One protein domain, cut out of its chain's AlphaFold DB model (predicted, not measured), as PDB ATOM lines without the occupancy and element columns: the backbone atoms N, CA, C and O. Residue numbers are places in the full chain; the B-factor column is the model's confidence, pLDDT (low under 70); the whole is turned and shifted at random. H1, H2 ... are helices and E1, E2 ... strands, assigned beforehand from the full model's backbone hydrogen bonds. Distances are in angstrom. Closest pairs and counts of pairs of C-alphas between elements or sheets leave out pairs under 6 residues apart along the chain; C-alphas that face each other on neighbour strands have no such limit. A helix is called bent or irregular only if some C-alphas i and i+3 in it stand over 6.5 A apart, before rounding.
ATOM      1  N   THR A 191      89.906  45.376 146.151       82.50
ATOM      2  CA  THR A 191      89.270  46.611 145.649       82.50
ATOM      3  C   THR A 191      88.636  47.446 146.776       82.50
ATOM      4  O   THR A 191      88.542  48.670 146.648       82.50
ATOM      5  N   ALA A 192      88.295  46.852 147.931       83.56
ATOM      6  CA  ALA A 192      87.841  47.583 149.119       83.56
ATOM      7  C   ALA A 192      88.846  48.659 149.574       83.56
ATOM      8  O   ALA A 192      88.443  49.693 150.117       83.56
ATOM      9  N   ALA A 193      90.149  48.484 149.323       84.62
ATOM     10  CA  ALA A 193      91.157  49.501 149.619       84.62
ATOM     11  C   ALA A 193      90.886  50.819 148.860       84.62
ATOM     12  O   ALA A 193      90.951  51.897 149.456       84.62
ATOM     13  N   LEU A 194      90.462  50.745 147.590       85.25
ATOM     14  CA  LEU A 194      90.085  51.910 146.778       85.25
ATOM     15  C   LEU A 194      88.837  52.622 147.336       85.25
ATOM     16  O   LEU A 194      88.795  53.851 147.409       85.25
ATOM     17  N   PHE A 195      87.841  51.868 147.813       86.88
ATOM     18  CA  PHE A 195      86.638  52.413 148.464       86.88
ATOM     19  C   PHE A 195      86.912  53.091 149.818       86.88
ATOM     20  O   PHE A 195      86.060  53.820 150.339       86.88
ATOM     21  N   ASN A 196      88.090  52.875 150.406       87.31
ATOM     22  CA  ASN A 196      88.478  53.432 151.701       87.31
ATOM     23  C   ASN A 196      89.620  54.476 151.615       87.31
ATOM     24  O   ASN A 196      90.012  55.001 152.660       87.31
ATOM     25  N   MET A 197      90.072  54.825 150.402       87.06
ATOM     26  CA  MET A 197      91.098  55.842 150.101       87.06
ATOM     27  C   MET A 197      90.650  57.279 150.428       87.06
ATOM     28  O   MET A 197      89.470  57.611 150.264       87.06
ATOM     29  N   GLU A 198      91.562  58.154 150.869       87.50
ATOM     30  CA  GLU A 198      91.236  59.560 151.141       87.50
ATOM     31  C   GLU A 198      91.025  60.386 149.859       87.50
ATOM     32  O   GLU A 198      91.639  60.160 148.817       87.50
ATOM     33  N   ASN A 199      90.186  61.423 149.944       86.12
ATOM     34  CA  ASN A 199      89.878  62.296 148.802       86.12
ATOM     35  C   ASN A 199      91.113  63.057 148.266       86.12
ATOM     36  O   ASN A 199      91.170  63.390 147.085       86.12
ATOM     37  N   SER A 200      92.094  63.324 149.131       84.94
ATOM     38  CA  SER A 200      93.415  63.895 148.820       84.94
ATOM     39  C   SER A 200      94.263  62.978 147.933       84.94
ATOM     40  O   SER A 200      95.012  63.454 147.084       84.94
ATOM     41  N   GLU A 201      94.141  61.668 148.123       83.56
ATOM     42  CA  GLU A 201      94.913  60.635 147.432       83.56
ATOM     43  C   GLU A 201      94.236  60.250 146.118       83.56
ATOM     44  O   GLU A 201      94.897  60.187 145.082       83.56
ATOM     45  N   LEU A 202      92.903  60.127 146.136       85.50
ATOM     46  CA  LEU A 202      92.066  59.963 144.945       85.50
ATOM     47  C   LEU A 202      92.284  61.097 143.928       85.50
ATOM     48  O   LEU A 202      92.266  60.851 142.725       85.50
ATOM     49  N   ALA A 203      92.547  62.325 144.390       84.75
ATOM     50  CA  ALA A 203      92.870  63.467 143.530       84.75
ATOM     51  C   ALA A 203      94.239  63.363 142.822       84.75
ATOM     52  O   ALA A 203      94.462  64.068 141.839       84.75
ATOM     53  N   ASN A 204      95.144  62.494 143.292       83.94
ATOM     54  CA  ASN A 204      96.437  62.232 142.648       83.94
ATOM     55  C   ASN A 204      96.371  61.097 141.611       83.94
ATOM     56  O   ASN A 204      97.322  60.925 140.844       83.94
ATOM     57  N   LEU A 205      95.285  60.314 141.579       84.50
ATOM     58  CA  LEU A 205      95.110  59.253 140.588       84.50
ATOM     59  C   LEU A 205      94.862  59.853 139.199       84.50
ATOM     60  O   LEU A 205      94.072  60.781 139.028       84.50
ATOM     61  N   GLN A 206      95.519  59.291 138.188       86.31
ATOM     62  CA  GLN A 206      95.347  59.695 136.793       86.31
ATOM     63  C   GLN A 206      94.583  58.606 136.034       86.31
ATOM     64  O   GLN A 206      94.932  57.432 136.175       86.31
ATOM     65  N   PRO A 207      93.556  58.936 135.234       88.44
ATOM     66  CA  PRO A 207      92.911  57.951 134.375       88.44
ATOM     67  C   PRO A 207      93.874  57.466 133.285       88.44
ATOM     68  O   PRO A 207      94.620  58.254 132.701       88.44
ATOM     69  N   GLN A 208      93.823  56.172 132.976       85.50
ATOM     70  CA  GLN A 208      94.542  55.551 131.869       85.50
ATOM     71  C   GLN A 208      93.555  55.195 130.754       85.50
ATOM     72  O   GLN A 208      92.569  54.500 130.988       85.50
ATOM     73  N   ILE A 209      93.859  55.635 129.533       88.94
ATOM     74  CA  ILE A 209      93.274  55.118 128.292       88.94
ATOM     75  C   ILE A 209      94.451  54.692 127.421       88.94
ATOM     76  O   ILE A 209      95.343  55.502 127.166       88.94
ATOM     77  N   ARG A 210      94.455  53.447 126.947       87.94
ATOM     78  CA  ARG A 210      95.363  52.992 125.888       87.94
ATOM     79  C   ARG A 210      94.581  52.258 124.821       87.94
ATOM     80  O   ARG A 210      93.666  51.502 125.133       87.94
ATOM     81  N   LEU A 211      94.942  52.510 123.571       89.69
ATOM     82  CA  LEU A 211      94.275  51.973 122.395       89.69
ATOM     83  C   LEU A 211      95.306  51.206 121.574       89.69
ATOM     84  O   LEU A 211      96.344  51.764 121.218       89.69
ATOM     85  N   TYR A 212      95.008  49.950 121.267       87.88
ATOM     86  CA  TYR A 212      95.870  49.064 120.496       87.88
ATOM     87  C   TYR A 212      95.093  48.518 119.296       87.88
ATOM     88  O   TYR A 212      94.028  47.927 119.482       87.88
ATOM     89  N   LYS A 213      95.612  48.686 118.072       85.62
ATOM     90  CA  LYS A 213      95.139  47.887 116.932       85.62
ATOM     91  C   LYS A 213      95.834  46.533 116.996       85.62
ATOM     92  O   LYS A 213      97.062  46.473 117.075       85.62
ATOM     93  N   VAL A 214      95.047  45.469 116.951       81.44
ATOM     94  CA  VAL A 214      95.556  44.121 116.706       81.44
ATOM     95  C   VAL A 214      95.884  44.009 115.222       81.44
ATOM     96  O   VAL A 214      95.084  44.424 114.383       81.44
ATOM     97  N   LYS A 215      97.070  43.500 114.908       76.88
ATOM     98  CA  LYS A 215      97.511  43.163 113.551       76.88
ATOM     99  C   LYS A 215      98.124  41.768 113.571       76.88
ATOM    100  O   LYS A 215      98.554  41.313 114.626       76.88
ATOM    101  N   GLU A 216      98.195  41.120 112.419       70.62
ATOM    102  CA  GLU A 216      98.935  39.872 112.233       70.62
ATOM    103  C   GLU A 216     100.218  40.180 111.438       70.62
ATOM    104  O   GLU A 216     100.196  40.997 110.518       70.62
ATOM    105  N   ASP A 217     101.356  39.615 111.851       66.19
ATOM    106  CA  ASP A 217     102.608  39.634 111.079       66.19
ATOM    107  C   ASP A 217     102.548  38.593 109.947       66.19
ATOM    108  O   ASP A 217     101.822  37.603 110.056       66.19
ATOM    109  N   ASP A 218     103.416  38.727 108.937       56.75
ATOM    110  CA  ASP A 218     103.556  37.802 107.791       56.75
ATOM    111  C   ASP A 218     103.741  36.314 108.182       56.75
ATOM    112  O   ASP A 218     103.583  35.415 107.362       56.75
ATOM    113  N   SER A 219     104.095  36.035 109.444       55.56
ATOM    114  CA  SER A 219     104.225  34.687 110.021       55.56
ATOM    115  C   SER A 219     102.955  34.163 110.713       55.56
ATOM    116  O   SER A 219     103.033  33.185 111.458       55.56
ATOM    117  N   GLY A 220     101.798  34.812 110.549       63.59
ATOM    118  CA  GLY A 220     100.543  34.384 111.181       63.59
ATOM    119  C   GLY A 220     100.501  34.583 112.704       63.59
ATOM    120  O   GLY A 220      99.810  33.837 113.412       63.59
ATOM    121  N   LYS A 221     101.290  35.535 113.225       71.12
ATOM    122  CA  LYS A 221     101.372  35.868 114.655       71.12
ATOM    123  C   LYS A 221     100.731  37.226 114.919       71.12
ATOM    124  O   LYS A 221     101.127  38.226 114.332       71.12
ATOM    125  N   GLU A 222      99.786  37.268 115.850       75.75
ATOM    126  CA  GLU A 222      99.153  38.514 116.280       75.75
ATOM    127  C   GLU A 222     100.115  39.377 117.115       75.75
ATOM    128  O   GLU A 222     100.783  38.885 118.029       75.75
ATOM    129  N   TYR A 223     100.151  40.682 116.837       79.88
ATOM    130  CA  TYR A 223     100.855  41.695 117.618       79.88
ATOM    131  C   TYR A 223      99.970  42.924 117.873       79.88
ATOM    132  O   TYR A 223      98.993  43.200 117.171       79.88
ATOM    133  N   GLN A 224     100.304  43.676 118.923       83.62
ATOM    134  CA  GLN A 224      99.517  44.814 119.405       83.62
ATOM    135  C   GLN A 224     100.229  46.135 119.069       83.62
ATOM    136  O   GLN A 224     101.229  46.487 119.695       83.62
ATOM    137  N   GLN A 225      99.701  46.899 118.109       84.88
ATOM    138  CA  GLN A 225     100.207  48.231 117.760       84.88
ATOM    139  C   GLN A 225      99.509  49.311 118.601       84.88
ATOM    140  O   GLN A 225      98.335  49.611 118.390       84.88
ATOM    141  N   GLU A 226     100.235  49.931 119.535       86.44
ATOM    142  CA  GLU A 226      99.735  51.046 120.356       86.44
ATOM    143  C   GLU A 226      99.579  52.341 119.532       86.44
ATOM    144  O   GLU A 226     100.509  52.747 118.826       86.44
ATOM    145  N   PHE A 227      98.440  53.024 119.681       87.62
ATOM    146  CA  PHE A 227      98.242  54.407 119.237       87.62
ATOM    147  C   PHE A 227      98.722  55.368 120.329       87.62
ATOM    148  O   PHE A 227      98.071  55.526 121.366       87.62
ATOM    149  N   LYS A 228      99.863  56.025 120.102       87.19
ATOM    150  CA  LYS A 228     100.503  56.902 121.090       87.19
ATOM    151  C   LYS A 228     100.079  58.350 120.888       87.19
ATOM    152  O   LYS A 228     100.543  59.003 119.960       87.19
ATOM    153  N   PHE A 229      99.240  58.848 121.791       85.06
ATOM    154  CA  PHE A 229      98.882  60.263 121.864       85.06
ATOM    155  C   PHE A 229      99.958  61.038 122.632       85.06
ATOM    156  O   PHE A 229     100.281  60.692 123.771       85.06
ATOM    157  N   ASP A 230     100.500  62.086 122.018       79.94
ATOM    158  CA  ASP A 230     101.592  62.868 122.594       79.94
ATOM    159  C   ASP A 230     101.110  63.703 123.792       79.94
ATOM    160  O   ASP A 230     100.233  64.560 123.678       79.94
ATOM    161  N   ALA A 231     101.700  63.461 124.965       73.75
ATOM    162  CA  ALA A 231     101.351  64.169 126.200       73.75
ATOM    163  C   ALA A 231     101.923  65.602 126.267       73.75
ATOM    164  O   ALA A 231     101.493  66.406 127.096       73.75
ATOM    165  N   TYR A 232     102.910  65.916 125.426       76.75
ATOM    166  CA  TYR A 232     103.574  67.213 125.344       76.75
ATOM    167  C   TYR A 232     104.050  67.482 123.913       76.75
ATOM    168  O   TYR A 232     104.318  66.558 123.151       76.75
ATOM    169  N   ALA A 233     104.179  68.759 123.563       75.12
ATOM    170  CA  ALA A 233     104.728  69.187 122.280       75.12
ATOM    171  C   ALA A 233     106.218  68.828 122.166       75.12
ATOM    172  O   ALA A 233     106.985  69.154 123.077       75.12
ATOM    173  N   THR A 234     106.654  68.240 121.049       77.19
ATOM    174  CA  THR A 234     108.091  68.114 120.764       77.19
ATOM    175  C   THR A 234     108.629  69.369 120.067       77.19
ATOM    176  O   THR A 234     107.892  70.126 119.431       77.19
ATOM    177  N   GLU A 235     109.940  69.598 120.149       75.75
ATOM    178  CA  GLU A 235     110.604  70.709 119.449       75.75
ATOM    179  C   GLU A 235     110.447  70.607 117.915       75.75
ATOM    180  O   GLU A 235     110.339  71.622 117.219       75.75
ATOM    181  N   SER A 246     100.699  76.885 106.206       73.75
ATOM    182  CA  SER A 246      99.430  76.162 106.075       73.75
ATOM    183  C   SER A 246      99.066  75.368 107.337       73.75
ATOM    184  O   SER A 246      97.876  75.148 107.596       73.75
ATOM    185  N   LYS A 247     100.053  75.007 108.172       74.38
ATOM    186  CA  LYS A 247      99.830  74.348 109.464       74.38
ATOM    187  C   LYS A 247      99.327  75.356 110.496       74.38
ATOM    188  O   LYS A 247     100.056  76.218 110.970       74.38
ATOM    189  N   ARG A 248      98.058  75.213 110.889       72.12
ATOM    190  CA  ARG A 248      97.396  76.072 111.895       72.12
ATOM    191  C   ARG A 248      97.731  75.700 113.346       72.12
ATOM    192  O   ARG A 248      97.361  76.423 114.265       72.12
ATOM    193  N   GLY A 249      98.386  74.563 113.541       76.81
ATOM    194  CA  GLY A 249      98.757  73.969 114.819       76.81
ATOM    195  C   GLY A 249      99.330  72.572 114.581       76.81
ATOM    196  O   GLY A 249      99.347  72.102 113.444       76.81
ATOM    197  N   PHE A 250      99.786  71.925 115.649       78.62
ATOM    198  CA  PHE A 250     100.283  70.549 115.648       78.62
ATOM    199  C   PHE A 250      99.516  69.724 116.684       78.62
ATOM    200  O   PHE A 250      98.939  70.285 117.620       78.62
ATOM    201  N   GLY A 251      99.538  68.402 116.552       78.94
ATOM    202  CA  GLY A 251      99.080  67.492 117.590       78.94
ATOM    203  C   GLY A 251      97.587  67.165 117.558       78.94
ATOM    204  O   GLY A 251      96.742  67.845 116.962       78.94
ATOM    205  N   ILE A 252      97.296  66.061 118.235       87.81
ATOM    206  CA  ILE A 252      96.017  65.366 118.279       87.81
ATOM    207  C   ILE A 252      95.842  64.777 119.680       87.81
ATOM    208  O   ILE A 252      96.804  64.304 120.279       87.81
ATOM    209  N   GLY A 253      94.627  64.809 120.222       88.56
ATOM    210  CA  GLY A 253      94.361  64.342 121.581       88.56
ATOM    211  C   GLY A 253      92.990  63.704 121.740       88.56
ATOM    212  O   GLY A 253      92.052  64.002 120.997       88.56
ATOM    213  N   ILE A 254      92.852  62.840 122.742       90.00
ATOM    214  CA  ILE A 254      91.550  62.308 123.153       90.00
ATOM    215  C   ILE A 254      90.818  63.395 123.948       90.00
ATOM    216  O   ILE A 254      91.280  63.835 124.999       90.00
ATOM    217  N   LYS A 255      89.655  63.820 123.452       90.75
ATOM    218  CA  LYS A 255      88.767  64.769 124.137       90.75
ATOM    219  C   LYS A 255      87.868  64.060 125.146       90.75
ATOM    220  O   LYS A 255      87.666  64.572 126.242       90.75
ATOM    221  N   LYS A 256      87.320  62.903 124.764       92.81
ATOM    222  CA  LYS A 256      86.492  62.048 125.625       92.81
ATOM    223  C   LYS A 256      86.482  60.616 125.091       92.81
ATOM    224  O   LYS A 256      86.307  60.416 123.892       92.81
ATOM    225  N   PHE A 257      86.598  59.635 125.970       93.94
ATOM    226  CA  PHE A 257      86.228  58.249 125.712       93.94
ATOM    227  C   PHE A 257      85.108  57.879 126.681       93.94
ATOM    228  O   PHE A 257      85.252  58.051 127.891       93.94
ATOM    229  N   SER A 258      83.973  57.422 126.164       94.19
ATOM    230  CA  SER A 258      82.839  57.003 126.990       94.19
ATOM    231  C   SER A 258      82.317  55.659 126.530       94.19
ATOM    232  O   SER A 258      82.091  55.484 125.332       94.19
ATOM    233  N   PHE A 259      82.079  54.745 127.463       93.38
ATOM    234  CA  PHE A 259      81.508  53.435 127.171       93.38
ATOM    235  C   PHE A 259      80.437  53.055 128.186       93.38
ATOM    236  O   PHE A 259      80.431  53.559 129.306       93.38
ATOM    237  N   ALA A 260      79.527  52.188 127.762       92.25
ATOM    238  CA  ALA A 260      78.437  51.679 128.572       92.25
ATOM    239  C   ALA A 260      78.313  50.161 128.408       92.25
ATOM    240  O   ALA A 260      78.371  49.661 127.278       92.25
ATOM    241  N   TYR A 261      78.115  49.464 129.527       89.25
ATOM    242  CA  TYR A 261      77.728  48.055 129.561       89.25
ATOM    243  C   TYR A 261      76.199  47.956 129.641       89.25
ATOM    244  O   TYR A 261      75.606  48.445 130.604       89.25
ATOM    245  N   ASP A 262      75.562  47.339 128.647       81.31
ATOM    246  CA  ASP A 262      74.102  47.253 128.509       81.31
ATOM    247  C   ASP A 262      73.686  45.784 128.338       81.31
ATOM    248  O   ASP A 262      73.814  45.214 127.258       81.31
ATOM    249  N   GLY A 263      73.250  45.163 129.438       65.31
ATOM    250  CA  GLY A 263      73.062  43.709 129.543       65.31
ATOM    251  C   GLY A 263      71.658  43.242 129.936       65.31
ATOM    252  O   GLY A 263      71.472  42.063 130.208       65.31
ATOM    253  N   ASN A 264      70.681  44.152 130.023       62.25
ATOM    254  CA  ASN A 264      69.360  43.894 130.631       62.25
ATOM    255  C   ASN A 264      68.180  44.419 129.774       62.25
ATOM    256  O   ASN A 264      67.067  44.612 130.264       62.25
ATOM    257  N   ASN A 265      68.405  44.726 128.492       58.84
ATOM    258  CA  ASN A 265      67.355  45.229 127.604       58.84
ATOM    259  C   ASN A 265      67.091  44.253 126.442       58.84
ATOM    260  O   ASN A 265      67.871  44.253 125.485       58.84
ATOM    261  N   PRO A 266      65.972  43.499 126.450       51.41
ATOM    262  CA  PRO A 266      65.674  42.508 125.411       51.41
ATOM    263  C   PRO A 266      65.509  43.130 124.013       51.41
ATOM    264  O   PRO A 266      65.785  42.480 123.014       51.41
ATOM    265  N   PHE A 267      65.153  44.417 123.912       43.78
ATOM    266  CA  PHE A 267      65.043  45.127 122.626       43.78
ATOM    267  C   PHE A 267      66.364  45.753 122.150       43.78
ATOM    268  O   PHE A 267      66.468  46.187 121.002       43.78
ATOM    269  N   ALA A 268      67.380  45.831 123.014       45.34
ATOM    270  CA  ALA A 268      68.726  46.285 122.653       45.34
ATOM    271  C   ALA A 268      69.763  45.148 122.657       45.34
ATOM    272  O   ALA A 268      70.948  45.436 122.491       45.34
ATOM    273  N   ALA A 269      69.313  43.895 122.799       42.97
ATOM    274  CA  ALA A 269      70.114  42.724 123.156       42.97
ATOM    275  C   ALA A 269      71.301  42.416 122.216       42.97
ATOM    276  O   ALA A 269      72.279  41.816 122.637       42.97
ATOM    277  N   GLN A 270      71.302  42.925 120.980       51.19
ATOM    278  CA  GLN A 270      72.446  42.855 120.053       51.19
ATOM    279  C   GLN A 270      73.659  43.754 120.424       51.19
ATOM    280  O   GLN A 270      74.492  44.033 119.555       51.19
ATOM    281  N   LYS A 271      73.708  44.361 121.622       65.38
ATOM    282  CA  LYS A 271      74.710  45.389 121.980       65.38
ATOM    283  C   LYS A 271      75.094  45.354 123.466       65.38
ATOM    284  O   LYS A 271      74.709  46.264 124.203       65.38
ATOM    285  N   SER A 272      75.910  44.379 123.858       76.88
ATOM    286  CA  SER A 272      76.444  44.216 125.219       76.88
ATOM    287  C   SER A 272      77.328  45.394 125.662       76.88
ATOM    288  O   SER A 272      77.252  45.848 126.805       76.88
ATOM    289  N   ILE A 273      78.142  45.938 124.745       87.00
ATOM    290  CA  ILE A 273      79.029  47.086 125.000       87.00
ATOM    291  C   ILE A 273      78.872  48.137 123.902       87.00
ATOM    292  O   ILE A 273      78.967  47.847 122.704       87.00
ATOM    293  N   LYS A 274      78.678  49.395 124.312       89.56
ATOM    294  CA  LYS A 274      78.593  50.571 123.430       89.56
ATOM    295  C   LYS A 274      79.685  51.554 123.823       89.56
ATOM    296  O   LYS A 274      79.648  52.073 124.931       89.56
ATOM    297  N   ALA A 275      80.623  51.856 122.929       91.81
ATOM    298  CA  ALA A 275      81.704  52.807 123.203       91.81
ATOM    299  C   ALA A 275      81.751  53.945 122.173       91.81
ATOM    300  O   ALA A 275      81.328  53.797 121.026       91.81
ATOM    301  N   LYS A 276      82.242  55.112 122.594       94.06
ATOM    302  CA  LYS A 276      82.383  56.324 121.779       94.06
ATOM    303  C   LYS A 276      83.709  57.002 122.085       94.06
ATOM    304  O   LYS A 276      83.968  57.374 123.230       94.06
ATOM    305  N   LEU A 277      84.523  57.197 121.054       92.88
ATOM    306  CA  LEU A 277      85.786  57.922 121.126       92.88
ATOM    307  C   LEU A 277      85.635  59.269 120.420       92.88
ATOM    308  O   LEU A 277      85.273  59.325 119.248       92.88
ATOM    309  N   HIS A 278      85.930  60.347 121.136       93.50
ATOM    310  CA  HIS A 278      85.998  61.705 120.616       93.50
ATOM    311  C   HIS A 278      87.467  62.123 120.568       93.50
ATOM    312  O   HIS A 278      88.076  62.401 121.605       93.50
ATOM    313  N   ILE A 279      88.023  62.185 119.364       91.62
ATOM    314  CA  ILE A 279      89.378  62.660 119.091       91.62
ATOM    315  C   ILE A 279      89.300  64.113 118.616       91.62
ATOM    316  O   ILE A 279      88.402  64.490 117.863       91.62
ATOM    317  N   PHE A 280      90.230  64.943 119.064       91.38
ATOM    318  CA  PHE A 280      90.395  66.325 118.635       91.38
ATOM    319  C   PHE A 280      91.707  66.461 117.861       91.38
ATOM    320  O   PHE A 280      92.763  66.095 118.375       91.38
ATOM    321  N   ALA A 281      91.637  67.003 116.646       90.56
ATOM    322  CA  ALA A 281      92.778  67.256 115.777       90.56
ATOM    323  C   ALA A 281      92.796  68.723 115.320       90.56
ATOM    324  O   ALA A 281      91.775  69.272 114.893       90.56
ATOM    325  N   ASN A 282      93.972  69.357 115.361       88.06
ATOM    326  CA  ASN A 282      94.129  70.753 114.935       88.06
ATOM    327  C   ASN A 282      93.975  70.951 113.414       88.06
ATOM    328  O   ASN A 282      93.641  72.047 112.968       88.06
ATOM    329  N   SER A 283      94.171  69.893 112.623       85.62
ATOM    330  CA  SER A 283      93.909  69.859 111.182       85.62
ATOM    331  C   SER A 283      93.363  68.488 110.766       85.62
ATOM    332  O   SER A 283      93.587  67.499 111.460       85.62
ATOM    333  N   PHE A 284      92.676  68.398 109.621       85.94
ATOM    334  CA  PHE A 284      92.286  67.094 109.061       85.94
ATOM    335  C   PHE A 284      93.515  66.262 108.660       85.94
ATOM    336  O   PHE A 284      93.556  65.057 108.890       85.94
ATOM    337  N   SER A 285      94.552  66.921 108.128       84.94
ATOM    338  CA  SER A 285      95.819  66.297 107.736       84.94
ATOM    339  C   SER A 285      96.491  65.545 108.889       84.94
ATOM    340  O   SER A 285      97.074  64.489 108.665       84.94
ATOM    341  N   GLU A 286      96.354  66.034 110.127       85.56
ATOM    342  CA  GLU A 286      96.896  65.422 111.350       85.56
ATOM    343  C   GLU A 286      96.484  63.948 111.528       85.56
ATOM    344  O   GLU A 286      97.271  63.139 112.034       85.56
ATOM    345  N   LEU A 287      95.262  63.609 111.087       85.19
ATOM    346  CA  LEU A 287      94.675  62.266 111.151       85.19
ATOM    347  C   LEU A 287      95.324  61.287 110.163       85.19
ATOM    348  O   LEU A 287      95.297  60.080 110.398       85.19
ATOM    349  N   LEU A 288      95.888  61.808 109.068       85.88
ATOM    350  CA  LEU A 288      96.435  61.047 107.939       85.88
ATOM    351  C   LEU A 288      97.963  60.902 107.979       85.88
ATOM    352  O   LEU A 288      98.512  60.103 107.218       85.88
ATOM    353  N   VAL A 289      98.648  61.663 108.842       84.25
ATOM    354  CA  VAL A 289     100.099  61.543 109.063       84.25
ATOM    355  C   VAL A 289     100.422  60.156 109.625       84.25
ATOM    356  O   VAL A 289      99.917  59.774 110.682       84.25
ATOM    357  N   ASP A 290     101.287  59.433 108.916       82.00
ATOM    358  CA  ASP A 290     101.851  58.156 109.352       82.00
ATOM    359  C   ASP A 290     102.864  58.386 110.481       82.00
ATOM    360  O   ASP A 290     103.725  59.263 110.380       82.00
ATOM    361  N   ARG A 291     102.736  57.623 111.570       79.69
ATOM    362  CA  ARG A 291     103.575  57.731 112.776       79.69
ATOM    363  C   ARG A 291     104.360  56.447 113.061       79.69
ATOM    364  O   ARG A 291     104.612  56.111 114.216       79.69
ATOM    365  N   GLY A 292     104.755  55.746 111.997       69.88
ATOM    366  CA  GLY A 292     105.509  54.497 112.071       69.88
ATOM    367  C   GLY A 292     104.596  53.277 112.036       69.88
ATOM    368  O   GLY A 292     104.659  52.440 112.930       69.88
ATOM    369  N   GLY A 293     103.730  53.193 111.021       73.25
ATOM    370  CA  GLY A 293     102.880  52.025 110.766       73.25
ATOM    371  C   GLY A 293     101.428  52.159 111.234       73.25
ATOM    372  O   GLY A 293     100.689  51.168 111.214       73.25
ATOM    373  N   TYR A 294     101.001  53.356 111.646       82.69
ATOM    374  CA  TYR A 294      99.599  53.669 111.934       82.69
ATOM    375  C   TYR A 294      99.267  55.143 111.674       82.69
ATOM    376  O   TYR A 294     100.112  56.037 111.810       82.69
ATOM    377  N   LYS A 295      98.000  55.394 111.342       86.12
ATOM    378  CA  LYS A 295      97.369  56.714 111.221       86.12
ATOM    379  C   LYS A 295      96.162  56.771 112.147       86.12
ATOM    380  O   LYS A 295      95.506  55.767 112.395       86.12
ATOM    381  N   TYR A 296      95.797  57.955 112.625       85.81
ATOM    382  CA  TYR A 296      94.612  58.086 113.479       85.81
ATOM    383  C   TYR A 296      93.295  57.909 112.723       85.81
ATOM    384  O   TYR A 296      92.295  57.550 113.338       85.81
ATOM    385  N   ALA A 297      93.290  58.103 111.401       84.31
ATOM    386  CA  ALA A 297      92.175  57.699 110.551       84.31
ATOM    387  C   ALA A 297      91.907  56.183 110.624       84.31
ATOM    388  O   ALA A 297      90.742  55.781 110.612       84.31
ATOM    389  N   ASP A 298      92.951  55.358 110.795       79.69
ATOM    390  CA  ASP A 298      92.828  53.898 110.849       79.69
ATOM    391  C   ASP A 298      91.907  53.447 111.992       79.69
ATOM    392  O   ASP A 298      91.242  52.431 111.852       79.69
ATOM    393  N   LEU A 299      91.772  54.228 113.076       82.50
ATOM    394  CA  LEU A 299      90.872  53.937 114.205       82.50
ATOM    395  C   LEU A 299      89.384  53.807 113.825       82.50
ATOM    396  O   LEU A 299      88.611  53.262 114.618       82.50
ATOM    397  N   ALA A 300      88.974  54.327 112.665       80.12
ATOM    398  CA  ALA A 300      87.622  54.179 112.123       80.12
ATOM    399  C   ALA A 300      87.565  53.401 110.800       80.12
ATOM    400  O   ALA A 300      86.463  53.112 110.322       80.12
ATOM    401  N   LEU A 301      88.716  53.097 110.192       72.94
ATOM    402  CA  LEU A 301      88.772  52.292 108.981       72.94
ATOM    403  C   LEU A 301      88.626  50.826 109.371       72.94
ATOM    404  O   LEU A 301      89.517  50.236 109.977       72.94
ATOM    405  N   LYS A 302      87.494  50.238 108.979       61.91
ATOM    406  CA  LYS A 302      87.359  48.779 108.919       61.91
ATOM    407  C   LYS A 302      88.366  48.208 107.920       61.91
ATOM    408  O   LYS A 302      89.036  47.238 108.227       61.91
ATOM    409  N   THR A 303      88.525  48.888 106.784       50.88
ATOM    410  CA  THR A 303      89.437  48.514 105.705       50.88
ATOM    411  C   THR A 303      90.872  48.939 105.998       50.88
ATOM    412  O   THR A 303      91.316  50.051 105.694       50.88
ATOM    413  N   GLY A 304      91.609  48.054 106.665       43.59
ATOM    414  CA  GLY A 304      93.036  48.213 106.879       43.59
ATOM    415  C   GLY A 304      93.773  47.393 105.842       43.59
ATOM    416  O   GLY A 304      93.904  46.203 106.059       43.59
ATOM    417  N   LYS A 305      94.285  48.032 104.776       40.97
ATOM    418  CA  LYS A 305      95.027  47.350 103.702       40.97
ATOM    419  C   LYS A 305      95.886  46.209 104.250       40.97
ATOM    420  O   LYS A 305      96.910  46.483 104.883       40.97
ATOM    421  N   ILE A 306      95.511  44.981 103.901       37.06
ATOM    422  CA  ILE A 306      96.438  43.856 103.858       37.06
ATOM    423  C   ILE A 306      97.607  44.331 102.992       37.06
ATOM    424  O   ILE A 306      97.475  44.530 101.781       37.06
ATOM    425  N   LEU A 323      88.779  40.969  94.493       45.50
ATOM    426  CA  LEU A 323      89.775  41.008  95.571       45.50
ATOM    427  C   LEU A 323      89.441  42.070  96.627       45.50
ATOM    428  O   LEU A 323      89.809  41.892  97.781       45.50
ATOM    429  N   ASN A 324      88.739  43.157  96.283       42.47
ATOM    430  CA  ASN A 324      88.337  44.158  97.274       42.47
ATOM    431  C   ASN A 324      87.131  43.726  98.123       42.47
ATOM    432  O   ASN A 324      87.052  44.177  99.254       42.47
ATOM    433  N   GLU A 325      86.236  42.845  97.656       41.31
ATOM    434  CA  GLU A 325      85.129  42.324  98.485       41.31
ATOM    435  C   GLU A 325      85.604  41.228  99.455       41.31
ATOM    436  O   GLU A 325      85.227  41.235 100.628       41.31
ATOM    437  N   ILE A 326      86.490  40.330  99.004       42.34
ATOM    438  CA  ILE A 326      87.127  39.331  99.881       42.34
ATOM    439  C   ILE A 326      88.040  40.045 100.889       42.34
ATOM    440  O   ILE A 326      87.967  39.768 102.088       42.34
ATOM    441  N   ARG A 327      88.801  41.063 100.446       46.62
ATOM    442  CA  ARG A 327      89.492  41.983 101.362       46.62
ATOM    443  C   ARG A 327      88.518  42.712 102.283       46.62
ATOM    444  O   ARG A 327      88.830  42.774 103.452       46.62
ATOM    445  N   GLU A 328      87.347  43.189 101.856       42.19
ATOM    446  CA  GLU A 328      86.379  43.854 102.754       42.19
ATOM    447  C   GLU A 328      85.826  42.922 103.854       42.19
ATOM    448  O   GLU A 328      85.607  43.370 104.987       42.19
ATOM    449  N   ASN A 329      85.658  41.626 103.567       42.44
ATOM    450  CA  ASN A 329      85.280  40.617 104.565       42.44
ATOM    451  C   ASN A 329      86.455  40.246 105.496       42.44
ATOM    452  O   ASN A 329      86.271  40.184 106.714       42.44
ATOM    453  N   LEU A 330      87.671  40.085 104.958       48.12
ATOM    454  CA  LEU A 330      88.908  39.927 105.740       48.12
ATOM    455  C   LEU A 330      89.246  41.186 106.566       48.12
ATOM    456  O   LEU A 330      89.767  41.078 107.669       48.12
ATOM    457  N   ASP A 331      88.885  42.373 106.085       46.44
ATOM    458  CA  ASP A 331      89.065  43.683 106.719       46.44
ATOM    459  C   ASP A 331      88.084  43.860 107.890       46.44
ATOM    460  O   ASP A 331      88.452  44.341 108.966       46.44
ATOM    461  N   ALA A 332      86.836  43.395 107.740       45.31
ATOM    462  CA  ALA A 332      85.890  43.278 108.855       45.31
ATOM    463  C   ALA A 332      86.410  42.352 109.980       45.31
ATOM    464  O   ALA A 332      86.009  42.497 111.138       45.31
ATOM    465  N   LEU A 333      87.329  41.449 109.632       49.84
ATOM    466  CA  LEU A 333      88.091  40.528 110.482       49.84
ATOM    467  C   LEU A 333      89.387  41.158 111.053       49.84
ATOM    468  O   LEU A 333      89.977  40.606 111.983       49.84
ATOM    469  N   ASP A 334      89.868  42.273 110.493       54.84
ATOM    470  CA  ASP A 334      91.202  42.849 110.752       54.84
ATOM    471  C   ASP A 334      91.188  44.104 111.638       54.84
ATOM    472  O   ASP A 334      92.224  44.550 112.143       54.84
ATOM    473  N   PHE A 335      90.011  44.681 111.887       66.06
ATOM    474  CA  PHE A 335      89.863  45.738 112.884       66.06
ATOM    475  C   PHE A 335      89.310  45.214 114.218       66.06
ATOM    476  O   PHE A 335      88.136  45.386 114.549       66.06
ATOM    477  N   ARG A 336      90.205  44.653 115.041       81.06
ATOM    478  CA  ARG A 336      90.017  44.514 116.496       81.06
ATOM    479  C   ARG A 336      90.782  45.635 117.202       81.06
ATOM    480  O   ARG A 336      92.014  45.685 117.166       81.06
ATOM    481  N   LEU A 337      90.050  46.541 117.850       87.25
ATOM    482  CA  LEU A 337      90.613  47.559 118.736       87.25
ATOM    483  C   LEU A 337      90.543  47.061 120.173       87.25
ATOM    484  O   LEU A 337      89.460  46.931 120.742       87.25
ATOM    485  N   LYS A 338      91.704  46.841 120.773       88.62
ATOM    486  CA  LYS A 338      91.839  46.527 122.190       88.62
ATOM    487  C   LYS A 338      92.020  47.837 122.956       88.62
ATOM    488  O   LYS A 338      93.020  48.536 122.783       88.62
ATOM    489  N   ALA A 339      91.039  48.200 123.774       89.06
ATOM    490  CA  ALA A 339      91.062  49.395 124.610       89.06
ATOM    491  C   ALA A 339      91.277  49.004 126.078       89.06
ATOM    492  O   ALA A 339      90.457  48.305 126.667       89.06
ATOM    493  N   VAL A 340      92.375  49.467 126.675       88.69
ATOM    494  CA  VAL A 340      92.689  49.269 128.097       88.69
ATOM    495  C   VAL A 340      92.337  50.546 128.842       88.69
ATOM    496  O   VAL A 340      92.919  51.601 128.563       88.69
ATOM    497  N   VAL A 341      91.376  50.468 129.764       89.25
ATOM    498  CA  VAL A 341      90.816  51.652 130.432       89.25
ATOM    499  C   VAL A 341      90.649  51.417 131.929       89.25
ATOM    500  O   VAL A 341      90.185  50.361 132.352       89.25
ATOM    501  N   GLY A 342      91.037  52.405 132.737       88.81
ATOM    502  CA  GLY A 342      91.021  52.309 134.196       88.81
ATOM    503  C   GLY A 342      91.850  53.400 134.866       88.81
ATOM    504  O   GLY A 342      91.988  54.502 134.329       88.81
ATOM    505  N   TRP A 343      92.431  53.094 136.025       87.44
ATOM    506  CA  TRP A 343      93.403  53.964 136.695       87.44
ATOM    507  C   TRP A 343      94.842  53.664 136.260       87.44
ATOM    508  O   TRP A 343      95.239  52.514 136.085       87.44
ATOM    509  N   ALA A 344      95.646  54.714 136.096       84.56
ATOM    510  CA  ALA A 344      97.072  54.596 135.828       84.56
ATOM    511  C   ALA A 344      97.828  54.238 137.112       84.56
ATOM    512  O   ALA A 344      97.708  54.920 138.132       84.56
ATOM    513  N   TYR A 345      98.684  53.220 137.047       81.31
ATOM    514  CA  TYR A 345      99.578  52.904 138.157       81.31
ATOM    515  C   TYR A 345     100.646  53.997 138.334       81.31
ATOM    516  O   TYR A 345     101.352  54.324 137.368       81.31
ATOM    517  N   PRO A 346     100.825  54.546 139.550       76.50
ATOM    518  CA  PRO A 346     101.761  55.636 139.796       76.50
ATOM    519  C   PRO A 346     103.213  55.158 139.649       76.50
ATOM    520  O   PRO A 346     103.766  54.492 140.521       76.50
ATOM    521  N   SER A 347     103.868  55.538 138.549       66.56
ATOM    522  CA  SER A 347     105.275  55.191 138.277       66.56
ATOM    523  C   SER A 347     106.297  56.170 138.874       66.56
ATOM    524  O   SER A 347     107.440  56.200 138.423       66.56
ATOM    525  N   GLY A 348     105.869  57.024 139.806       64.81
ATOM    526  CA  GLY A 348     106.696  58.032 140.477       64.81
ATOM    527  C   GLY A 348     107.098  57.612 141.892       64.81
ATOM    528  O   GLY A 348     107.193  56.423 142.195       64.81
ATOM    529  N   ASN A 349     107.314  58.591 142.778       60.50
ATOM    530  CA  ASN A 349     107.574  58.288 144.184       60.50
ATOM    531  C   ASN A 349     106.339  57.619 144.825       60.50
ATOM    532  O   ASN A 349     105.269  58.219 144.894       60.50
ATOM    533  N   LYS A 350     106.500  56.389 145.325       64.50
ATOM    534  CA  LYS A 350     105.440  55.617 145.996       64.50
ATOM    535  C   LYS A 350     105.084  56.152 147.392       64.50
ATOM    536  O   LYS A 350     104.095  55.714 147.975       64.50
ATOM    537  N   ASP A 351     105.823  57.141 147.900       62.31
ATOM    538  CA  ASP A 351     105.493  57.847 149.143       62.31
ATOM    539  C   ASP A 351     104.207  58.687 149.074       62.31
ATOM    540  O   ASP A 351     103.769  59.165 150.114       62.31
ATOM    541  N   ILE A 352     103.559  58.845 147.910       67.00
ATOM    542  CA  ILE A 352     102.275  59.573 147.777       67.00
ATOM    543  C   ILE A 352     101.230  59.093 148.808       67.00
ATOM    544  O   ILE A 352     100.492  59.907 149.357       67.00
ATOM    545  N   PHE A 353     101.237  57.805 149.159       71.38
ATOM    546  CA  PHE A 353     100.346  57.188 150.153       71.38
ATOM    547  C   PHE A 353     100.883  57.273 151.601       71.38
ATOM    548  O   PHE A 353     100.842  56.290 152.342       71.38
ATOM    549  N   THR A 354     101.461  58.413 152.014       66.62
ATOM    550  CA  THR A 354     102.088  58.590 153.354       66.62
ATOM    551  C   THR A 354     101.205  58.231 154.555       66.62
ATOM    552  O   THR A 354     101.747  57.894 155.606       66.62
ATOM    553  N   SER A 355      99.882  58.292 154.410       66.94
ATOM    554  CA  SER A 355      98.886  58.041 155.461       66.94
ATOM    555  C   SER A 355      98.825  56.573 155.926       66.94
ATOM    556  O   SER A 355      98.403  56.304 157.053       66.94
ATOM    557  N   TYR A 356      99.265  55.617 155.094       70.00
ATOM    558  CA  TYR A 356      99.100  54.183 155.345       70.00
ATOM    559  C   TYR A 356     100.364  53.479 155.858       70.00
ATOM    560  O   TYR A 356     101.499  53.780 155.479       70.00
ATOM    561  N   SER A 357     100.131  52.439 156.667       75.69
ATOM    562  CA  SER A 357     101.111  51.387 156.973       75.69
ATOM    563  C   SER A 357     101.666  50.753 155.691       75.69
ATOM    564  O   SER A 357     100.972  50.698 154.679       75.69
ATOM    565  N   ALA A 358     102.885  50.205 155.735       73.88
ATOM    566  CA  ALA A 358     103.513  49.534 154.591       73.88
ATOM    567  C   ALA A 358     102.633  48.427 153.970       73.88
ATOM    568  O   ALA A 358     102.587  48.300 152.751       73.88
ATOM    569  N   SER A 359     101.879  47.685 154.790       73.69
ATOM    570  CA  SER A 359     100.899  46.697 154.308       73.69
ATOM    571  C   SER A 359      99.712  47.355 153.582       73.69
ATOM    572  O   SER A 359      99.371  46.938 152.481       73.69
ATOM    573  N   GLY A 360      99.150  48.441 154.127       77.31
ATOM    574  CA  GLY A 360      98.057  49.188 153.487       77.31
ATOM    575  C   GLY A 360      98.474  49.925 152.209       77.31
ATOM    576  O   GLY A 360      97.680  50.063 151.286       77.31
ATOM    577  N   LYS A 361      99.741  50.352 152.110       79.75
ATOM    578  CA  LYS A 361     100.312  50.883 150.861       79.75
ATOM    579  C   LYS A 361     100.334  49.824 149.759       79.75
ATOM    580  O   LYS A 361     100.033  50.147 148.613       79.75
ATOM    581  N   ASN A 362     100.687  48.582 150.097       81.25
ATOM    582  CA  ASN A 362     100.721  47.490 149.130       81.25
ATOM    583  C   ASN A 362      99.311  47.161 148.626       81.25
ATOM    584  O   ASN A 362      99.112  47.211 147.417       81.25
ATOM    585  N   SER A 363      98.330  46.962 149.515       82.00
ATOM    586  CA  SER A 363      96.951  46.653 149.098       82.00
ATOM    587  C   SER A 363      96.294  47.775 148.285       82.00
ATOM    588  O   SER A 363      95.511  47.505 147.381       82.00
ATOM    589  N   ILE A 364      96.646  49.042 148.528       85.00
ATOM    590  CA  ILE A 364      96.208  50.166 147.683       85.00
ATOM    591  C   ILE A 364      96.863  50.133 146.300       85.00
ATOM    592  O   ILE A 364      96.181  50.336 145.297       85.00
ATOM    593  N   LEU A 365      98.176  49.901 146.224       83.00
ATOM    594  CA  LEU A 365      98.877  49.805 144.940       83.00
ATOM    595  C   LEU A 365      98.374  48.620 144.108       83.00
ATOM    596  O   LEU A 365      98.276  48.753 142.891       83.00
ATOM    597  N   GLU A 366      98.036  47.519 144.774       82.31
ATOM    598  CA  GLU A 366      97.449  46.304 144.212       82.31
ATOM    599  C   GLU A 366      96.023  46.555 143.701       82.31
ATOM    600  O   GLU A 366      95.749  46.337 142.519       82.31
ATOM    601  N   ALA A 367      95.163  47.177 144.518       84.94
ATOM    602  CA  ALA A 367      93.836  47.629 144.102       84.94
ATOM    603  C   ALA A 367      93.896  48.566 142.882       84.94
ATOM    604  O   ALA A 367      93.080  48.439 141.972       84.94
ATOM    605  N   ILE A 368      94.865  49.489 142.822       85.94
ATOM    606  CA  ILE A 368      95.060  50.375 141.661       85.94
ATOM    607  C   ILE A 368      95.513  49.585 140.427       85.94
ATOM    608  O   ILE A 368      94.982  49.836 139.345       85.94
ATOM    609  N   SER A 369      96.452  48.635 140.551       80.50
ATOM    610  CA  SER A 369      96.821  47.762 139.422       80.50
ATOM    611  C   SER A 369      95.666  46.890 138.946       80.50
ATOM    612  O   SER A 369      95.606  46.580 137.766       80.50
ATOM    613  N   GLU A 370      94.721  46.565 139.819       80.94
ATOM    614  CA  GLU A 370      93.495  45.848 139.478       80.94
ATOM    615  C   GLU A 370      92.360  46.748 138.959       80.94
ATOM    616  O   GLU A 370      91.361  46.267 138.430       80.94
ATOM    617  N   SER A 371      92.486  48.072 139.042       86.06
ATOM    618  CA  SER A 371      91.401  48.989 138.674       86.06
ATOM    619  C   SER A 371      91.353  49.328 137.177       86.06
ATOM    620  O   SER A 371      91.141  50.487 136.802       86.06
ATOM    621  N   TYR A 372      91.554  48.334 136.310       87.44
ATOM    622  CA  TYR A 372      91.404  48.472 134.861       87.44
ATOM    623  C   TYR A 372      90.735  47.254 134.217       87.44
ATOM    624  O   TYR A 372      90.717  46.160 134.778       87.44
ATOM    625  N   VAL A 373      90.182  47.471 133.022       87.56
ATOM    626  CA  VAL A 373      89.529  46.456 132.187       87.56
ATOM    627  C   VAL A 373      90.088  46.507 130.764       87.56
ATOM    628  O   VAL A 373      90.492  47.573 130.282       87.56
ATOM    629  N   THR A 374      90.109  45.358 130.088       87.75
ATOM    630  CA  THR A 374      90.344  45.270 128.639       87.75
ATOM    631  C   THR A 374      89.005  45.178 127.911       87.75
ATOM    632  O   THR A 374      88.191  44.316 128.224       87.75
ATOM    633  N   LEU A 375      88.783  46.041 126.919       88.19
ATOM    634  CA  LEU A 375      87.612  46.021 126.043       88.19
ATOM    635  C   LEU A 375      88.043  45.706 124.610       88.19
ATOM    636  O   LEU A 375      88.836  46.445 124.027       88.19
ATOM    637  N   ASN A 376      87.486  44.649 124.021       88.62
ATOM    638  CA  ASN A 376      87.665  44.321 122.607       88.62
ATOM    639  C   ASN A 376      86.518  44.940 121.782       88.62
ATOM    640  O   ASN A 376      85.345  44.635 122.009       88.62
ATOM    641  N   LEU A 377      86.852  45.843 120.851       88.00
ATOM    642  CA  LEU A 377      85.917  46.757 120.184       88.00
ATOM    643  C   LEU A 377      86.056  46.761 118.648       88.00
ATOM    644  O   LEU A 377      87.162  46.671 118.118       88.00
ATOM    645  N   ILE A 378      84.935  46.965 117.942       87.44
ATOM    646  CA  ILE A 378      84.859  47.136 116.475       87.44
ATOM    647  C   ILE A 378      84.100  48.439 116.135       87.44
ATOM    648  O   ILE A 378      83.053  48.704 116.737       87.44
ATOM    649  N   PRO A 379      84.589  49.288 115.205       87.00
ATOM    650  CA  PRO A 379      83.970  50.552 114.829       87.00
ATOM    651  C   PRO A 379      82.740  50.307 113.960       87.00
ATOM    652  O   PRO A 379      82.720  49.430 113.097       87.00
ATOM    653  N   THR A 380      81.708  51.126 114.140       84.19
ATOM    654  CA  THR A 380      80.469  51.008 113.361       84.19
ATOM    655  C   THR A 380      80.219  52.195 112.452       84.19
ATOM    656  O   THR A 380      79.901  51.999 111.286       84.19
ATOM    657  N   ILE A 381      80.316  53.413 112.991       87.12
ATOM    658  CA  ILE A 381      79.997  54.666 112.296       87.12
ATOM    659  C   ILE A 381      80.922  55.747 112.846       87.12
ATOM    660  O   ILE A 381      81.047  55.876 114.070       87.12
ATOM    661  N   HIS A 382      81.509  56.543 111.957       88.44
ATOM    662  CA  HIS A 382      82.286  57.725 112.307       88.44
ATOM    663  C   HIS A 382      81.593  59.016 111.843       88.44
ATOM    664  O   HIS A 382      80.813  59.013 110.894       88.44
ATOM    665  N   GLU A 383      81.879  60.122 112.521       91.75
ATOM    666  CA  GLU A 383      81.335  61.452 112.244       91.75
ATOM    667  C   GLU A 383      82.457  62.496 112.377       91.75
ATOM    668  O   GLU A 383      83.227  62.479 113.342       91.75
ATOM    669  N   PHE A 384      82.536  63.431 111.428       91.31
ATOM    670  CA  PHE A 384      83.454  64.570 111.483       91.31
ATOM    671  C   PHE A 384      82.688  65.856 111.799       91.31
ATOM    672  O   PHE A 384      81.777  66.238 111.067       91.31
ATOM    673  N   LYS A 385      83.093  66.561 112.859       93.00
ATOM    674  CA  LYS A 385      82.576  67.889 113.220       93.00
ATOM    675  C   LYS A 385      83.700  68.913 113.139       93.00
ATOM    676  O   LYS A 385      84.630  68.877 113.945       93.00
ATOM    677  N   ILE A 386      83.612  69.804 112.154       91.06
ATOM    678  CA  ILE A 386      84.617  70.839 111.897       91.06
ATOM    679  C   ILE A 386      84.183  72.134 112.595       91.06
ATOM    680  O   ILE A 386      83.090  72.636 112.344       91.06
ATOM    681  N   ASP A 387      85.035  72.661 113.473       88.50
ATOM    682  CA  ASP A 387      84.817  73.943 114.154       88.50
ATOM    683  C   ASP A 387      84.990  75.124 113.175       88.50
ATOM    684  O   ASP A 387      85.716  75.016 112.187       88.50
ATOM    685  N   GLU A 388      84.474  76.310 113.518       86.50
ATOM    686  CA  GLU A 388      84.688  77.568 112.763       86.50
ATOM    687  C   GLU A 388      86.175  77.892 112.498       86.50
ATOM    688  O   GLU A 388      86.526  78.536 111.512       86.50
ATOM    689  N   GLN A 389      87.078  77.407 113.359       82.31
ATOM    690  CA  GLN A 389      88.532  77.573 113.228       82.31
ATOM    691  C   GLN A 389      89.183  76.583 112.229       82.31
ATOM    692  O   GLN A 389      90.380  76.671 111.944       82.31
ATOM    693  N   GLY A 390      88.411  75.642 111.672       82.88
ATOM    694  CA  GLY A 390      88.881  74.571 110.782       82.88
ATOM    695  C   GLY A 390      89.511  73.373 111.502       82.88
ATOM    696  O   GLY A 390      90.193  72.574 110.864       82.88
ATOM    697  N   ARG A 391      89.306  73.258 112.820       87.81
ATOM    698  CA  ARG A 391      89.752  72.122 113.646       87.81
ATOM    699  C   ARG A 391      88.750  70.980 113.529       87.81
ATOM    700  O   ARG A 391      87.561  71.240 113.364       87.81
ATOM    701  N   VAL A 392      89.203  69.738 113.653       90.44
ATOM    702  CA  VAL A 392      88.372  68.549 113.426       90.44
ATOM    703  C   VAL A 392      88.149  67.804 114.739       90.44
ATOM    704  O   VAL A 392      89.090  67.301 115.348       90.44
ATOM    705  N   ASN A 393      86.890  67.690 115.159       92.06
ATOM    706  CA  ASN A 393      86.467  66.706 116.150       92.06
ATOM    707  C   ASN A 393      86.038  65.444 115.386       92.06
ATOM    708  O   ASN A 393      85.075  65.478 114.618       92.06
ATOM    709  N   PHE A 394      86.753  64.348 115.589       92.62
ATOM    710  CA  PHE A 394      86.500  63.052 114.971       92.62
ATOM    711  C   PHE A 394      85.845  62.136 116.005       92.62
ATOM    712  O   PHE A 394      86.411  61.886 117.069       92.62
ATOM    713  N   ILE A 395      84.618  61.703 115.730       93.88
ATOM    714  CA  ILE A 395      83.799  60.911 116.650       93.88
ATOM    715  C   ILE A 395      83.633  59.521 116.051       93.88
ATOM    716  O   ILE A 395      83.137  59.393 114.937       93.88
ATOM    717  N   ILE A 396      84.021  58.485 116.789       92.00
ATOM    718  CA  ILE A 396      83.939  57.091 116.346       92.00
ATOM    719  C   ILE A 396      83.063  56.324 117.334       92.00
ATOM    720  O   ILE A 396      83.327  56.325 118.538       92.00
ATOM    721  N   ASN A 397      82.009  55.683 116.829       92.00
ATOM    722  CA  ASN A 397      81.170  54.773 117.604       92.00
ATOM    723  C   ASN A 397      81.689  53.341 117.436       92.00
ATOM    724  O   ASN A 397      81.959  52.916 116.312       92.00
ATOM    725  N   TYR A 398      81.758  52.600 118.539       89.94
ATOM    726  CA  TYR A 398      82.222  51.219 118.622       89.94
ATOM    727  C   TYR A 398      81.174  50.316 119.291       89.94
ATOM    728  O   TYR A 398      80.378  50.771 120.122       89.94
ATOM    729  N   ARG A 399      81.215  49.024 118.960       88.56
ATOM    730  CA  ARG A 399      80.498  47.928 119.637       88.56
ATOM    731  C   ARG A 399      81.482  46.885 120.162       88.56
ATOM    732  O   ARG A 399      82.645  46.897 119.756       88.56
ATOM    733  N   ALA A 400      81.009  45.980 121.017       86.12
ATOM    734  CA  ALA A 400      81.757  44.787 121.403       86.12
ATOM    735  C   ALA A 400      82.188  43.962 120.177       86.12
ATOM    736  O   ALA A 400      81.422  43.781 119.223       86.12
ATOM    737  N   TYR A 401      83.413  43.441 120.235       85.50
ATOM    738  CA  TYR A 401      83.958  42.506 119.251       85.50
ATOM    739  C   TYR A 401      83.130  41.216 119.192       85.50
ATOM    740  O   TYR A 401      82.672  40.844 118.119       85.50
ATOM    741  N   ILE A 402      82.849  40.608 120.348       83.69
ATOM    742  CA  ILE A 402      82.144  39.320 120.492       83.69
ATOM    743  C   ILE A 402      80.755  39.355 119.833       83.69
ATOM    744  O   ILE A 402      80.478  38.516 118.977       83.69
ATOM    745  N   ASP A 403      79.935  40.374 120.131       80.06
ATOM    746  CA  ASP A 403      78.593  40.558 119.545       80.06
ATOM    747  C   ASP A 403      78.596  40.540 118.006       80.06
ATOM    748  O   ASP A 403      77.628  40.104 117.387       80.06
ATOM    749  N   THR A 404      79.661  41.066 117.391       81.56
ATOM    750  CA  THR A 404      79.754  41.300 115.941       81.56
ATOM    751  C   THR A 404      80.513  40.180 115.225       81.56
ATOM    752  O   THR A 404      80.184  39.845 114.090       81.56
ATOM    753  N   PHE A 405      81.527  39.606 115.874       84.31
ATOM    754  CA  PHE A 405      82.397  38.571 115.319       84.31
ATOM    755  C   PHE A 405      81.690  37.213 115.252       84.31
ATOM    756  O   PHE A 405      81.634  36.612 114.186       84.31
ATOM    757  N   PHE A 406      81.027  36.787 116.333       85.75
ATOM    758  CA  PHE A 406      80.241  35.540 116.364       85.75
ATOM    759  C   PHE A 406      78.835  35.686 115.749       85.75
ATOM    760  O   PHE A 406      77.950  34.861 115.978       85.75
ATOM    761  N   ASN A 407      78.622  36.749 114.969       83.56
ATOM    762  CA  ASN A 407      77.414  37.017 114.189       83.56
ATOM    763  C   ASN A 407      77.733  37.060 112.679       83.56
ATOM    764  O   ASN A 407      77.220  37.907 111.944       83.56
TER     765      ASN A 407
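AT A GLANCE: This is residues 191 to 235, 246 to 306 and 323 to 407 of the 1045 residues of an uncharacterized protein of Candidatus Pacearchaeota archaeon (UniProt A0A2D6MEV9). One twisted sheet folds at the bent strand E6 into two leaves, E2 E1 E5 and E7 E4 E3, partly face to face with their strands crossed, and H3 is tucked in beside E6. H1, H2, H5 and H6 form a loose cluster beyond one end of E1 and E5, and H4 lies beyond the opposite end, which makes the longest axis. The printed part has 191 residues, with seven named helices and seven strands in the order H1 H2 E1 E2 E3 E4 H3 H4 E5 H5 H6 E6 E7 H7. The sheet's order is E2 E1 E5 E6 E7 E4 E3, all antiparallel, and the class is mixed, helices and strands. The whole is only just loose, close to compact, with a radius of gyration of the C-alphas of 19.7 A and spans of 63 by 48 by 40 A.

HOW THE PARTS SIT: In this folded sheet, one sheet bent back into two leaves that face each other, the hinge E6, residues 372 to 386, bends by 86 degrees at residue 376. Its pairing is staggered: residues 372 to 377 pair with E5, residues 337 to 343, and residues 377 to 386 with E7, residues 392 to 400. N 339 and O 375 are within hydrogen-bond range at 2.8 A, as are N 383 and O 395 at 2.8 A in the hairpin E6 and E7. Beside E5 runs E1, residues 207 to 217, with N 210 and O 340 at 2.9 A; E1 forms a hairpin with the edge strand E2, residues 221 to 226. Beside E7 runs E4, residues 273 to 281, with N 279 and O 394 at 2.8 A; E4 forms a hairpin with the edge strand E3, residues 252 to 262. H3, residues 296 to 300, is on the sheet at a height of 5.9 A, over none of its strands; the closest C-alphas of H3 and E6 are those of Ala 300 and Pro 379, 5.8 A apart. H7, residues 401 to 405, is on the sheet at a height of 7.7 A. H6, residues 358 to 370, only grazes the sheet with residues 367 to 370. H1, residues 191 to 195, touches H6, the closest C-alphas being those of Thr 191 and Ala 367, 4.9 A apart. H5, residues 350 to 353, is close to H6 but not clearly touching, with the C-alphas of Phe 353 and Lys 361 closest at 6.3 A. H2, residues 199 to 202, is likewise close to H5 but not clearly touching, with Glu 201 and Phe 353 closest at 7.0 A between C-alphas. H4, residues 323 to 332, is not on the sheet. Every O i to N i+4 pair is within hydrogen-bond range in H1, H4, H6 and H7; H3 has 0 of 1, but 2 of 2 O i to N i+3 pairs, and H2 and H5 are too short for an i+4 pair.

IN THESE COORDINATES: E6 measures 32.8 A from first to last C-alpha, E1 31.2 A, E3 30.2 A and H6 18.5 A. C-alpha 191 of H1 is at (89.270, 46.611, 145.649), C-alpha 372 of E6 at (91.404, 48.472, 134.861), and C-alpha 405 of H7 at (82.397, 38.571, 115.319).

THE WHOLE: The two C-alphas farthest apart, those of Leu 323 and Ser 357, are 63.3 A apart. Residues 236 to 245 and 307 to 322 are not printed, with C-alpha gaps of 18.3 A and 11.0 A across the cuts. Of the links printed whole, E4 to H3 is long. The mean pLDDT of the printed part is 78.3; 40 residues are under 70, among them 263 to 271 and 323 to 335.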